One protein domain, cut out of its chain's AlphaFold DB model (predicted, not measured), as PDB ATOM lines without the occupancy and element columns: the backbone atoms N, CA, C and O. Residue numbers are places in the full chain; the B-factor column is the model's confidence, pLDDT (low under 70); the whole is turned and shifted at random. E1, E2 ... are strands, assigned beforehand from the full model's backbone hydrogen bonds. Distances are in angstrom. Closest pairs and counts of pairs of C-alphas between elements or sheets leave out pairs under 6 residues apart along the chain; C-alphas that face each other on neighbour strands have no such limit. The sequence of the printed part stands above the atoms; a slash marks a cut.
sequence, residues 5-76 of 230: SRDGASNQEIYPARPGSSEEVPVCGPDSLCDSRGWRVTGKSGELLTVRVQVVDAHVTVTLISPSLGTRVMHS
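This is residues 5 to 76 of the 230 residues of the protein "Hypothetical protein" of Alexandrium andersonii (UniProt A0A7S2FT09). A three-stranded antiparallel sheet, E3 E4 E5, forms one layer, and the short hairpin E1 and E2 crosses over part of one face, making a small, loosely formed sandwich. A long stretch with no named element, residues 32 to 49, links the two layers. The printed part has 72 residues, no named helix and five strands, E1 to E5 in chain order; the class is all strand, with 30 residues in named elements, under half. It is compact, with a radius of gyration of the C-alphas of 12.3 A and spans of 32 by 25 by 22 A.

Find C-alpha 50 at (21.849, -7.188, 89.251); from there E3 runs 19.7 A through residues 50 to 56. E4, residues 59 to 66, returns over 23.3 A, and E5, residues 70 to 75, runs 16.8 A to C-alpha 75 at (7.718, 0.878, 92.857). Look back to C-alpha 13 at (17.855, 5.135, 102.807) for E1, residues 13 to 16, 10.0 A; E2 is residues 27 to 31, 11.2 A.

E3, E4 and E5 form a meander, each strand the antiparallel neighbour of the one before; E4 is the inner strand. In the hairpin E3 and E4, look at N 52 and O 63, 2.8 A; in the hairpin E4 and E5, at N 64 and O 72, 2.8 A. In the hairpin E1 and E2, antiparallel at 157 degrees, N 28 and O 15 are 2.8 A apart. The sandwich, two sheets face to face, has its strands at 61 degrees. The closest C-alphas of E2 and E5 are Val 27 and His 75, 5.4 A. E1 and E3 are apart.

The C-alphas of Ser 45 and Asp 57 are farthest apart, 36.5 A. The printed part has no cut; the link E2 to E3 is long. Residues 22 to 23 have pLDDT under 70.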
ATOM      1  N   SER A   5      21.595   3.386 100.284       96.94
ATOM      2  CA  SER A   5      21.808   4.658 100.962       96.94
ATOM      3  C   SER A   5      22.330   5.637  99.922       96.94
ATOM      4  O   SER A   5      23.325   5.354  99.248       96.94
ATOM      5  N   ARG A   6      21.623   6.754  99.737       94.88
ATOM      6  CA  ARG A   6      22.049   7.798  98.805       94.88
ATOM      7  C   ARG A   6      23.279   8.489  99.384       94.88
ATOM      8  O   ARG A   6      23.255   8.929 100.530       94.88
ATOM      9  N   ASP A   7      24.361   8.517  98.611       94.94
ATOM     10  CA  ASP A   7      25.640   9.137  98.983       94.94
ATOM     11  C   ASP A   7      26.233   8.632 100.318       94.94
ATOM     12  O   ASP A   7      27.022   9.318 100.962       94.94
ATOM     13  N   GLY A   8      25.848   7.425 100.757       92.81
ATOM     14  CA  GLY A   8      26.261   6.855 102.046       92.81
ATOM     15  C   GLY A   8      25.612   7.509 103.275       92.81
ATOM     16  O   GLY A   8      26.027   7.232 104.402       92.81
ATOM     17  N   ALA A   9      24.605   8.368 103.088       95.25
ATOM     18  CA  ALA A   9      23.896   9.033 104.171       95.25
ATOM     19  C   ALA A   9      22.810   8.127 104.784       95.25
ATOM     20  O   ALA A   9      21.900   7.644 104.099       95.25
ATOM     21  N   SER A  10      22.868   7.919 106.103       91.31
ATOM     22  CA  SER A  10      21.918   7.074 106.849       91.31
ATOM     23  C   SER A  10      20.512   7.670 106.971       91.31
ATOM     24  O   SER A  10      19.581   6.973 107.358       91.31
ATOM     25  N   ASN A  11      20.342   8.953 106.644       93.81
ATOM     26  CA  ASN A  11      19.045   9.626 106.600       93.81
ATOM     27  C   ASN A  11      18.413   9.656 105.201       93.81
ATOM     28  O   ASN A  11      17.410  10.339 104.999       93.81
ATOM     29  N   GLN A  12      19.021   8.972 104.231       95.75
ATOM     30  CA  GLN A  12      18.554   8.891 102.850       95.75
ATOM     31  C   GLN A  12      18.599   7.437 102.377       95.75
ATOM     32  O   GLN A  12      19.249   7.101 101.383       95.75
ATOM     33  N   GLU A  13      17.939   6.556 103.126       97.12
ATOM     34  CA  GLU A  13      17.855   5.135 102.807       97.12
ATOM     35  C   GLU A  13      16.626   4.837 101.942       97.12
ATOM     36  O   GLU A  13      15.552   5.377 102.179       97.12
ATOM     37  N   ILE A  14      16.786   3.952 100.959       97.25
ATOM     38  CA  ILE A  14      15.726   3.405 100.107       97.25
ATOM     39  C   ILE A  14      15.609   1.912 100.439       97.25
ATOM     40  O   ILE A  14      16.592   1.168 100.330       97.25
ATOM     41  N   TYR A  15      14.430   1.482 100.879       96.69
ATOM     42  CA  TYR A  15      14.202   0.191 101.545       96.69
ATOM     43  C   TYR A  15      12.767  -0.326 101.282       96.69
ATOM     44  O   TYR A  15      11.944   0.423 100.761       96.69
ATOM     45  N   PRO A  16      12.431  -1.597 101.582       95.75
ATOM     46  CA  PRO A  16      11.064  -2.103 101.420       95.75
ATOM     47  C   PRO A  16      10.119  -1.624 102.523       95.75
ATOM     48  O   PRO A  16      10.511  -1.586 103.686       95.75
ATOM     49  N   ALA A  17       8.837  -1.437 102.206       92.88
ATOM     50  CA  ALA A  17       7.815  -1.097 103.200       92.88
ATOM     51  C   ALA A  17       7.691  -2.116 104.354       92.88
ATOM     52  O   ALA A  17       7.344  -1.742 105.472       92.88
ATOM     53  N   ARG A  18       8.003  -3.402 104.129       91.00
ATOM     54  CA  ARG A  18       7.959  -4.445 105.172       91.00
ATOM     55  C   ARG A  18       9.322  -5.124 105.353       91.00
ATOM     56  O   ARG A  18      10.025  -5.369 104.375       91.00
ATOM     57  N   PRO A  19       9.720  -5.468 106.590       87.25
ATOM     58  CA  PRO A  19      10.955  -6.205 106.821       87.25
ATOM     59  C   PRO A  19      10.846  -7.626 106.261       87.25
ATOM     60  O   PRO A  19       9.851  -8.317 106.460       87.25
ATOM     61  N   GLY A  20      11.888  -8.079 105.565       82.25
ATOM     62  CA  GLY A  20      11.991  -9.467 105.103       82.25
ATOM     63  C   GLY A  20      11.008  -9.860 104.011       82.25
ATOM     64  O   GLY A  20      10.970 -11.032 103.638       82.25
ATOM     65  N   SER A  21      10.253  -8.904 103.479       79.00
ATOM     66  CA  SER A  21       9.344  -9.139 102.373       79.00
ATOM     67  C   SER A  21      10.103  -9.486 101.100       79.00
ATOM     68  O   SER A  21      11.085  -8.827 100.737       79.00
ATOM     69  N   SER A  22       9.588 -10.489 100.400       69.88
ATOM     70  CA  SER A  22       9.848 -10.685  98.982       69.88
ATOM     71  C   SER A  22       9.189  -9.570  98.165       69.88
ATOM     72  O   SER A  22       8.153  -9.048  98.557       69.88
ATOM     73  N   GLU A  23       9.866  -9.225  97.071       69.50
ATOM     74  CA  GLU A  23       9.562  -8.544  95.792       69.50
ATOM     75  C   GLU A  23       8.194  -7.862  95.494       69.50
ATOM     76  O   GLU A  23       8.106  -7.177  94.482       69.50
ATOM     77  N   GLU A  24       7.151  -7.977  96.321       83.00
ATOM     78  CA  GLU A  24       5.788  -7.450  96.091       83.00
ATOM     79  C   GLU A  24       5.416  -6.255  96.983       83.00
ATOM     80  O   GLU A  24       4.272  -5.801  96.994       83.00
ATOM     81  N   VAL A  25       6.363  -5.739  97.762       90.88
ATOM     82  CA  VAL A  25       6.105  -4.582  98.624       90.88
ATOM     83  C   VAL A  25       6.512  -3.273  97.956       90.88
ATOM     84  O   VAL A  25       7.486  -3.250  97.195       90.88
ATOM     85  N   PRO A  26       5.827  -2.168  98.288       94.75
ATOM     86  CA  PRO A  26       6.269  -0.844  97.895       94.75
ATOM     87  C   PRO A  26       7.704  -0.540  98.317       94.75
ATOM     88  O   PRO A  26       8.200  -1.017  99.345       94.75
ATOM     89  N   VAL A  27       8.346   0.304  97.519       95.94
ATOM     90  CA  VAL A  27       9.609   0.951  97.871       95.94
ATOM     91  C   VAL A  27       9.309   2.148  98.774       95.94
ATOM     92  O   VAL A  27       8.410   2.931  98.482       95.94
ATOM     93  N   CYS A  28      10.076   2.292  99.848       95.44
ATOM     94  CA  CYS A  28      10.073   3.452 100.730       95.44
ATOM     95  C   CYS A  28      11.413   4.201 100.632       95.44
ATOM     96  O   CYS A  28      12.390   3.689 100.071       95.44
ATOM     97  N   GLY A  29      11.478   5.396 101.217       94.56
ATOM     98  CA  GLY A  29      12.599   6.313 101.101       94.56
ATOM     99  C   GLY A  29      12.607   7.198  99.848       94.56
ATOM    100  O   GLY A  29      11.737   7.087  98.987       94.56
ATOM    101  N   PRO A  30      13.618   8.076  99.711       95.12
ATOM    102  CA  PRO A  30      14.784   8.193 100.589       95.12
ATOM    103  C   PRO A  30      14.464   8.902 101.918       95.12
ATOM    104  O   PRO A  30      14.177  10.098 101.926       95.12
ATOM    105  N   ASP A  31      14.560   8.190 103.043       94.94
ATOM    106  CA  ASP A  31      14.313   8.728 104.390       94.94
ATOM    107  C   ASP A  31      15.107   7.962 105.472       94.94
ATOM    108  O   ASP A  31      15.932   7.100 105.163       94.94
ATOM    109  N   SER A  32      14.915   8.314 106.749       94.31
ATOM    110  CA  SER A  32      15.572   7.682 107.905       94.31
ATOM    111  C   SER A  32      14.664   6.720 108.682       94.31
ATOM    112  O   SER A  32      14.981   6.359 109.814       94.31
ATOM    113  N   LEU A  33      13.509   6.341 108.126       94.69
ATOM    114  CA  LEU A  33      12.466   5.550 108.791       94.69
ATOM    115  C   LEU A  33      12.609   4.051 108.510       94.69
ATOM    116  O   LEU A  33      11.705   3.272 108.779       94.69
ATOM    117  N   CYS A  34      13.746   3.622 107.973       91.50
ATOM    118  CA  CYS A  34      14.008   2.240 107.602       91.50
ATOM    119  C   CYS A  34      13.795   1.247 108.759       91.50
ATOM    120  O   CYS A  34      13.277   0.165 108.512       91.50
ATOM    121  N   ASP A  35      14.138   1.596 110.008       89.50
ATOM    122  CA  ASP A  35      14.007   0.729 111.202       89.50
ATOM    123  C   ASP A  35      14.466  -0.718 110.940       89.50
ATOM    124  O   ASP A  35      13.744  -1.689 111.142       89.50
ATOM    125  N   SER A  36      15.683  -0.866 110.402       90.38
ATOM    126  CA  SER A  36      16.299  -2.148 110.006       90.38
ATOM    127  C   SER A  36      15.665  -2.891 108.818       90.38
ATOM    128  O   SER A  36      16.152  -3.964 108.450       90.38
ATOM    129  N   ARG A  37      14.651  -2.323 108.151       93.75
ATOM    130  CA  ARG A  37      14.049  -2.908 106.947       93.75
ATOM    131  C   ARG A  37      15.080  -3.059 105.824       93.75
ATOM    132  O   ARG A  37      16.028  -2.291 105.661       93.75
ATOM    133  N   GLY A  38      14.913  -4.114 105.042       95.00
ATOM    134  CA  GLY A  38      15.806  -4.445 103.944       95.00
ATOM    135  C   GLY A  38      15.217  -5.566 103.110       95.00
ATOM    136  O   GLY A  38      14.523  -6.443 103.631       95.00
ATOM    137  N   TRP A  39      15.490  -5.540 101.810       94.56
ATOM    138  CA  TRP A  39      15.061  -6.599 100.913       94.56
ATOM    139  C   TRP A  39      15.867  -7.856 101.189       94.56
ATOM    140  O   TRP A  39      17.103  -7.841 101.278       94.56
ATOM    141  N   ARG A  40      15.161  -8.977 101.292       93.62
ATOM    142  CA  ARG A  40      15.771 -10.297 101.327       93.62
ATOM    143  C   ARG A  40      15.740 -10.871  99.916       93.62
ATOM    144  O   ARG A  40      14.670 -11.066  99.362       93.62
ATOM    145  N   VAL A  41      16.915 -11.167  99.365       90.69
ATOM    146  CA  VAL A  41      17.039 -11.848  98.069       90.69
ATOM    147  C   VAL A  41      17.489 -13.275  98.305       90.69
ATOM    148  O   VAL A  41      18.376 -13.524  99.126       90.69
ATOM    149  N   THR A  42      16.871 -14.204  97.588       91.25
ATOM    150  CA  THR A  42      17.194 -15.629  97.610       91.25
ATOM    151  C   THR A  42      17.491 -16.085  96.188       91.25
ATOM    152  O   THR A  42      16.679 -15.847  95.306       91.25
ATOM    153  N   GLY A  43      18.623 -16.743  95.959       91.06
ATOM    154  CA  GLY A  43      19.026 -17.223  94.635       91.06
ATOM    155  C   GLY A  43      19.966 -18.418  94.737       91.06
ATOM    156  O   GLY A  43      20.291 -18.870  95.842       91.06
ATOM    157  N   LYS A  44      20.399 -18.952  93.592       95.38
ATOM    158  CA  LYS A  44      21.363 -20.058  93.567       95.38
ATOM    159  C   LYS A  44      22.740 -19.560  94.006       95.38
ATOM    160  O   LYS A  44      23.136 -18.436  93.709       95.38
ATOM    161  N   SER A  45      23.493 -20.409  94.701       95.75
ATOM    162  CA  SER A  45      24.874 -20.071  95.064       95.75
ATOM    163  C   SER A  45      25.709 -19.824  93.802       95.75
ATOM    164  O   SER A  45      25.619 -20.593  92.845       95.75
ATOM    165  N   GLY A  46      26.491 -18.744  93.796       95.81
ATOM    166  CA  GLY A  46      27.292 -18.315  92.643       95.81
ATOM    167  C   GLY A  46      26.515 -17.555  91.560       95.81
ATOM    168  O   GLY A  46      27.112 -17.139  90.571       95.81
ATOM    169  N   GLU A  47      25.208 -17.353  91.725       96.44
ATOM    170  CA  GLU A  47      24.408 -16.561  90.796       96.44
ATOM    171  C   GLU A  47      24.702 -15.063  90.932       96.44
ATOM    172  O   GLU A  47      24.767 -14.524  92.040       96.44
ATOM    173  N   LEU A  48      24.839 -14.376  89.795       96.25
ATOM    174  CA  LEU A  48      24.974 -12.925  89.770       96.25
ATOM    175  C   LEU A  48      23.590 -12.269  89.798       96.25
ATOM    176  O   LEU A  48      22.773 -12.468  88.898       96.25
ATOM    177  N   LEU A  49      23.363 -11.447  90.817       95.75
ATOM    178  CA  LEU A  49      22.187 -10.598  90.945       95.75
ATOM    179  C   LEU A  49      22.544  -9.176  90.510       95.75
ATOM    180  O   LEU A  49      23.459  -8.569  91.064       95.75
ATOM    181  N   THR A  50      21.793  -8.620  89.563       97.19
ATOM    182  CA  THR A  50      21.849  -7.188  89.251       97.19
ATOM    183  C   THR A  50      20.707  -6.477  89.955       97.19
ATOM    184  O   THR A  50      19.546  -6.847  89.791       97.19
ATOM    185  N   VAL A  51      21.032  -5.432  90.717       96.69
ATOM    186  CA  VAL A  51      20.036  -4.537  91.310       96.69
ATOM    187  C   VAL A  51      20.185  -3.155  90.694       96.69
ATOM    188  O   VAL A  51      21.281  -2.600  90.665       96.69
ATOM    189  N   ARG A  52      19.083  -2.595  90.203       97.38
ATOM    190  CA  ARG A  52      19.024  -1.256  89.615       97.38
ATOM    191  C   ARG A  52      18.055  -0.398  90.413       97.38
ATOM    192  O   ARG A  52      16.932  -0.819  90.666       97.38
ATOM    193  N   VAL A  53      18.476   0.812  90.756       97.31
ATOM    194  CA  VAL A  53      17.601   1.852  91.310       97.31
ATOM    195  C   VAL A  53      17.446   2.944  90.275       97.31
ATOM    196  O   VAL A  53      18.417   3.345  89.635       97.31
ATOM    197  N   GLN A  54      16.225   3.424  90.118       97.50
ATOM    198  CA  GLN A  54      15.898   4.582  89.310       97.50
ATOM    199  C   GLN A  54      15.026   5.516  90.140       97.50
ATOM    200  O   GLN A  54      14.061   5.070  90.752       97.50
ATOM    201  N   VAL A  55      15.375   6.799  90.156       95.25
ATOM    202  CA  VAL A  55      14.588   7.851  90.803       95.25
ATOM    203  C   VAL A  55      14.245   8.878  89.733       95.25
ATOM    204  O   VAL A  55      15.153   9.445  89.126       95.25
ATOM    205  N   VAL A  56      12.957   9.081  89.466       95.94
ATOM    206  CA  VAL A  56      12.442  10.057  88.490       95.94
ATOM    207  C   VAL A  56      11.265  10.765  89.143       95.94
ATOM    208  O   VAL A  56      10.355  10.089  89.598       95.94
ATOM    209  N   ASP A  57      11.301  12.095  89.240       93.44
ATOM    210  CA  ASP A  57      10.215  12.906  89.818       93.44
ATOM    211  C   ASP A  57       9.730  12.416  91.197       93.44
ATOM    212  O   ASP A  57       8.541  12.319  91.468       93.44
ATOM    213  N   ALA A  58      10.683  12.088  92.080       90.62
ATOM    214  CA  ALA A  58      10.461  11.489  93.405       90.62
ATOM    215  C   ALA A  58       9.837  10.078  93.412       90.62
ATOM    216  O   ALA A  58       9.741   9.472  94.478       90.62
ATOM    217  N   HIS A  59       9.521   9.505  92.251       95.25
ATOM    218  CA  HIS A  59       9.160   8.100  92.115       95.25
ATOM    219  C   HIS A  59      10.408   7.221  92.084       95.25
ATOM    220  O   HIS A  59      11.298   7.386  91.243       95.25
ATOM    221  N   VAL A  60      10.475   6.258  92.997       96.50
ATOM    222  CA  VAL A  60      11.568   5.300  93.120       96.50
ATOM    223  C   VAL A  60      11.146   3.961  92.531       96.50
ATOM    224  O   VAL A  60      10.132   3.373  92.898       96.50
ATOM    225  N   THR A  61      11.965   3.438  91.629       97.44
ATOM    226  CA  THR A  61      11.820   2.099  91.066       97.44
ATOM    227  C   THR A  61      13.059   1.277  91.386       97.44
ATOM    228  O   THR A  61      14.182   1.679  91.075       97.44
ATOM    229  N   VAL A  62      12.859   0.109  91.990       97.00
ATOM    230  CA  VAL A  62      13.915  -0.867  92.273       97.00
ATOM    231  C   VAL A  62      13.680  -2.085  91.393       97.00
ATOM    232  O   VAL A  62      12.610  -2.683  91.421       97.00
ATOM    233  N   THR A  63      14.670  -2.451  90.586       96.94
ATOM    234  CA  THR A  63      14.621  -3.620  89.705       96.94
ATOM    235  C   THR A  63      15.658  -4.648  90.136       96.94
ATOM    236  O   THR A  63      16.842  -4.327  90.232       96.94
ATOM    237  N   LEU A  64      15.222  -5.883  90.368       95.81
ATOM    238  CA  LEU A  64      16.075  -7.048  90.599       95.81
ATOM    239  C   LEU A  64      16.085  -7.913  89.340       95.81
ATOM    240  O   LEU A  64      15.029  -8.213  88.789       95.81
ATOM    241  N   ILE A  65      17.275  -8.299  88.883       96.31
ATOM    242  CA  ILE A  65      17.467  -9.139  87.700       96.31
ATOM    243  C   ILE A  65      18.405 -10.283  88.069       96.31
ATOM    244  O   ILE A  65      19.550 -10.049  88.464       96.31
ATOM    245  N   SER A  66      17.933 -11.517  87.919       95.94
ATOM    246  CA  SER A  66      18.750 -12.716  88.106       95.94
ATOM    247  C   SER A  66      18.270 -13.862  87.199       95.94
ATOM    248  O   SER A  66      17.086 -13.913  86.858       95.94
ATOM    249  N   PRO A  67      19.146 -14.801  86.789       96.25
ATOM    250  CA  PRO A  67      18.736 -15.983  86.029       96.25
ATOM    251  C   PRO A  67      17.625 -16.828  86.675       96.25
ATOM    252  O   PRO A  67      16.790 -17.378  85.961       96.25
ATOM    253  N   SER A  68      17.619 -16.972  88.003       94.75
ATOM    254  CA  SER A  68      16.661 -17.813  88.731       94.75
ATOM    255  C   SER A  68      15.370 -17.095  89.125       94.75
ATOM    256  O   SER A  68      14.324 -17.741  89.162       94.75
ATOM    257  N   LEU A  69      15.418 -15.784  89.386       91.00
ATOM    258  CA  LEU A  69      14.259 -14.975  89.788       91.00
ATOM    259  C   LEU A  69      13.588 -14.261  88.606       91.00
ATOM    260  O   LEU A  69      12.444 -13.816  88.716       91.00
ATOM    261  N   GLY A  70      14.280 -14.152  87.470       94.62
ATOM    262  CA  GLY A  70      13.850 -13.336  86.344       94.62
ATOM    263  C   GLY A  70      14.050 -11.845  86.621       94.62
ATOM    264  O   GLY A  70      15.021 -11.443  87.261       94.62
ATOM    265  N   THR A  71      13.146 -11.014  86.095       95.44
ATOM    266  CA  THR A  71      13.118  -9.566  86.355       95.44
ATOM    267  C   THR A  71      11.955  -9.228  87.273       95.44
ATOM    268  O   THR A  71      10.820  -9.637  87.029       95.44
ATOM    269  N   ARG A  72      12.241  -8.460  88.320       93.75
ATOM    270  CA  ARG A  72      11.281  -8.046  89.342       93.75
ATOM    271  C   ARG A  72      11.390  -6.558  89.545       93.75
ATOM    272  O   ARG A  72      12.497  -6.044  89.673       93.75
ATOM    273  N   VAL A  73      10.256  -5.878  89.558       95.81
ATOM    274  CA  VAL A  73      10.193  -4.422  89.627       95.81
ATOM    275  C   VAL A  73       9.298  -4.044  90.795       95.81
ATOM    276  O   VAL A  73       8.156  -4.483  90.866       95.81
ATOM    277  N   MET A  74       9.838  -3.247  91.709       96.19
ATOM    278  CA  MET A  74       9.124  -2.665  92.838       96.19
ATOM    279  C   MET A  74       9.084  -1.155  92.648       96.19
ATOM    280  O   MET A  74      10.067  -0.553  92.205       96.19
ATOM    281  N   HIS A  75       7.962  -0.551  93.013       96.62
ATOM    282  CA  HIS A  75       7.718   0.878  92.857       96.62
ATOM    283  C   HIS A  75       7.405   1.514  94.208       96.62
ATOM    284  O   HIS A  75       6.814   0.869  95.078       96.62
ATOM    285  N   SER A  76       7.788   2.773  94.391       96.19
ATOM    286  CA  SER A  76       7.285   3.578  95.499       96.19
ATOM    287  C   SER A  76       5.806   3.893  95.320       96.19
ATOM    288  O   SER A  76       5.296   3.929  94.199       96.19
TER     289      SER A  76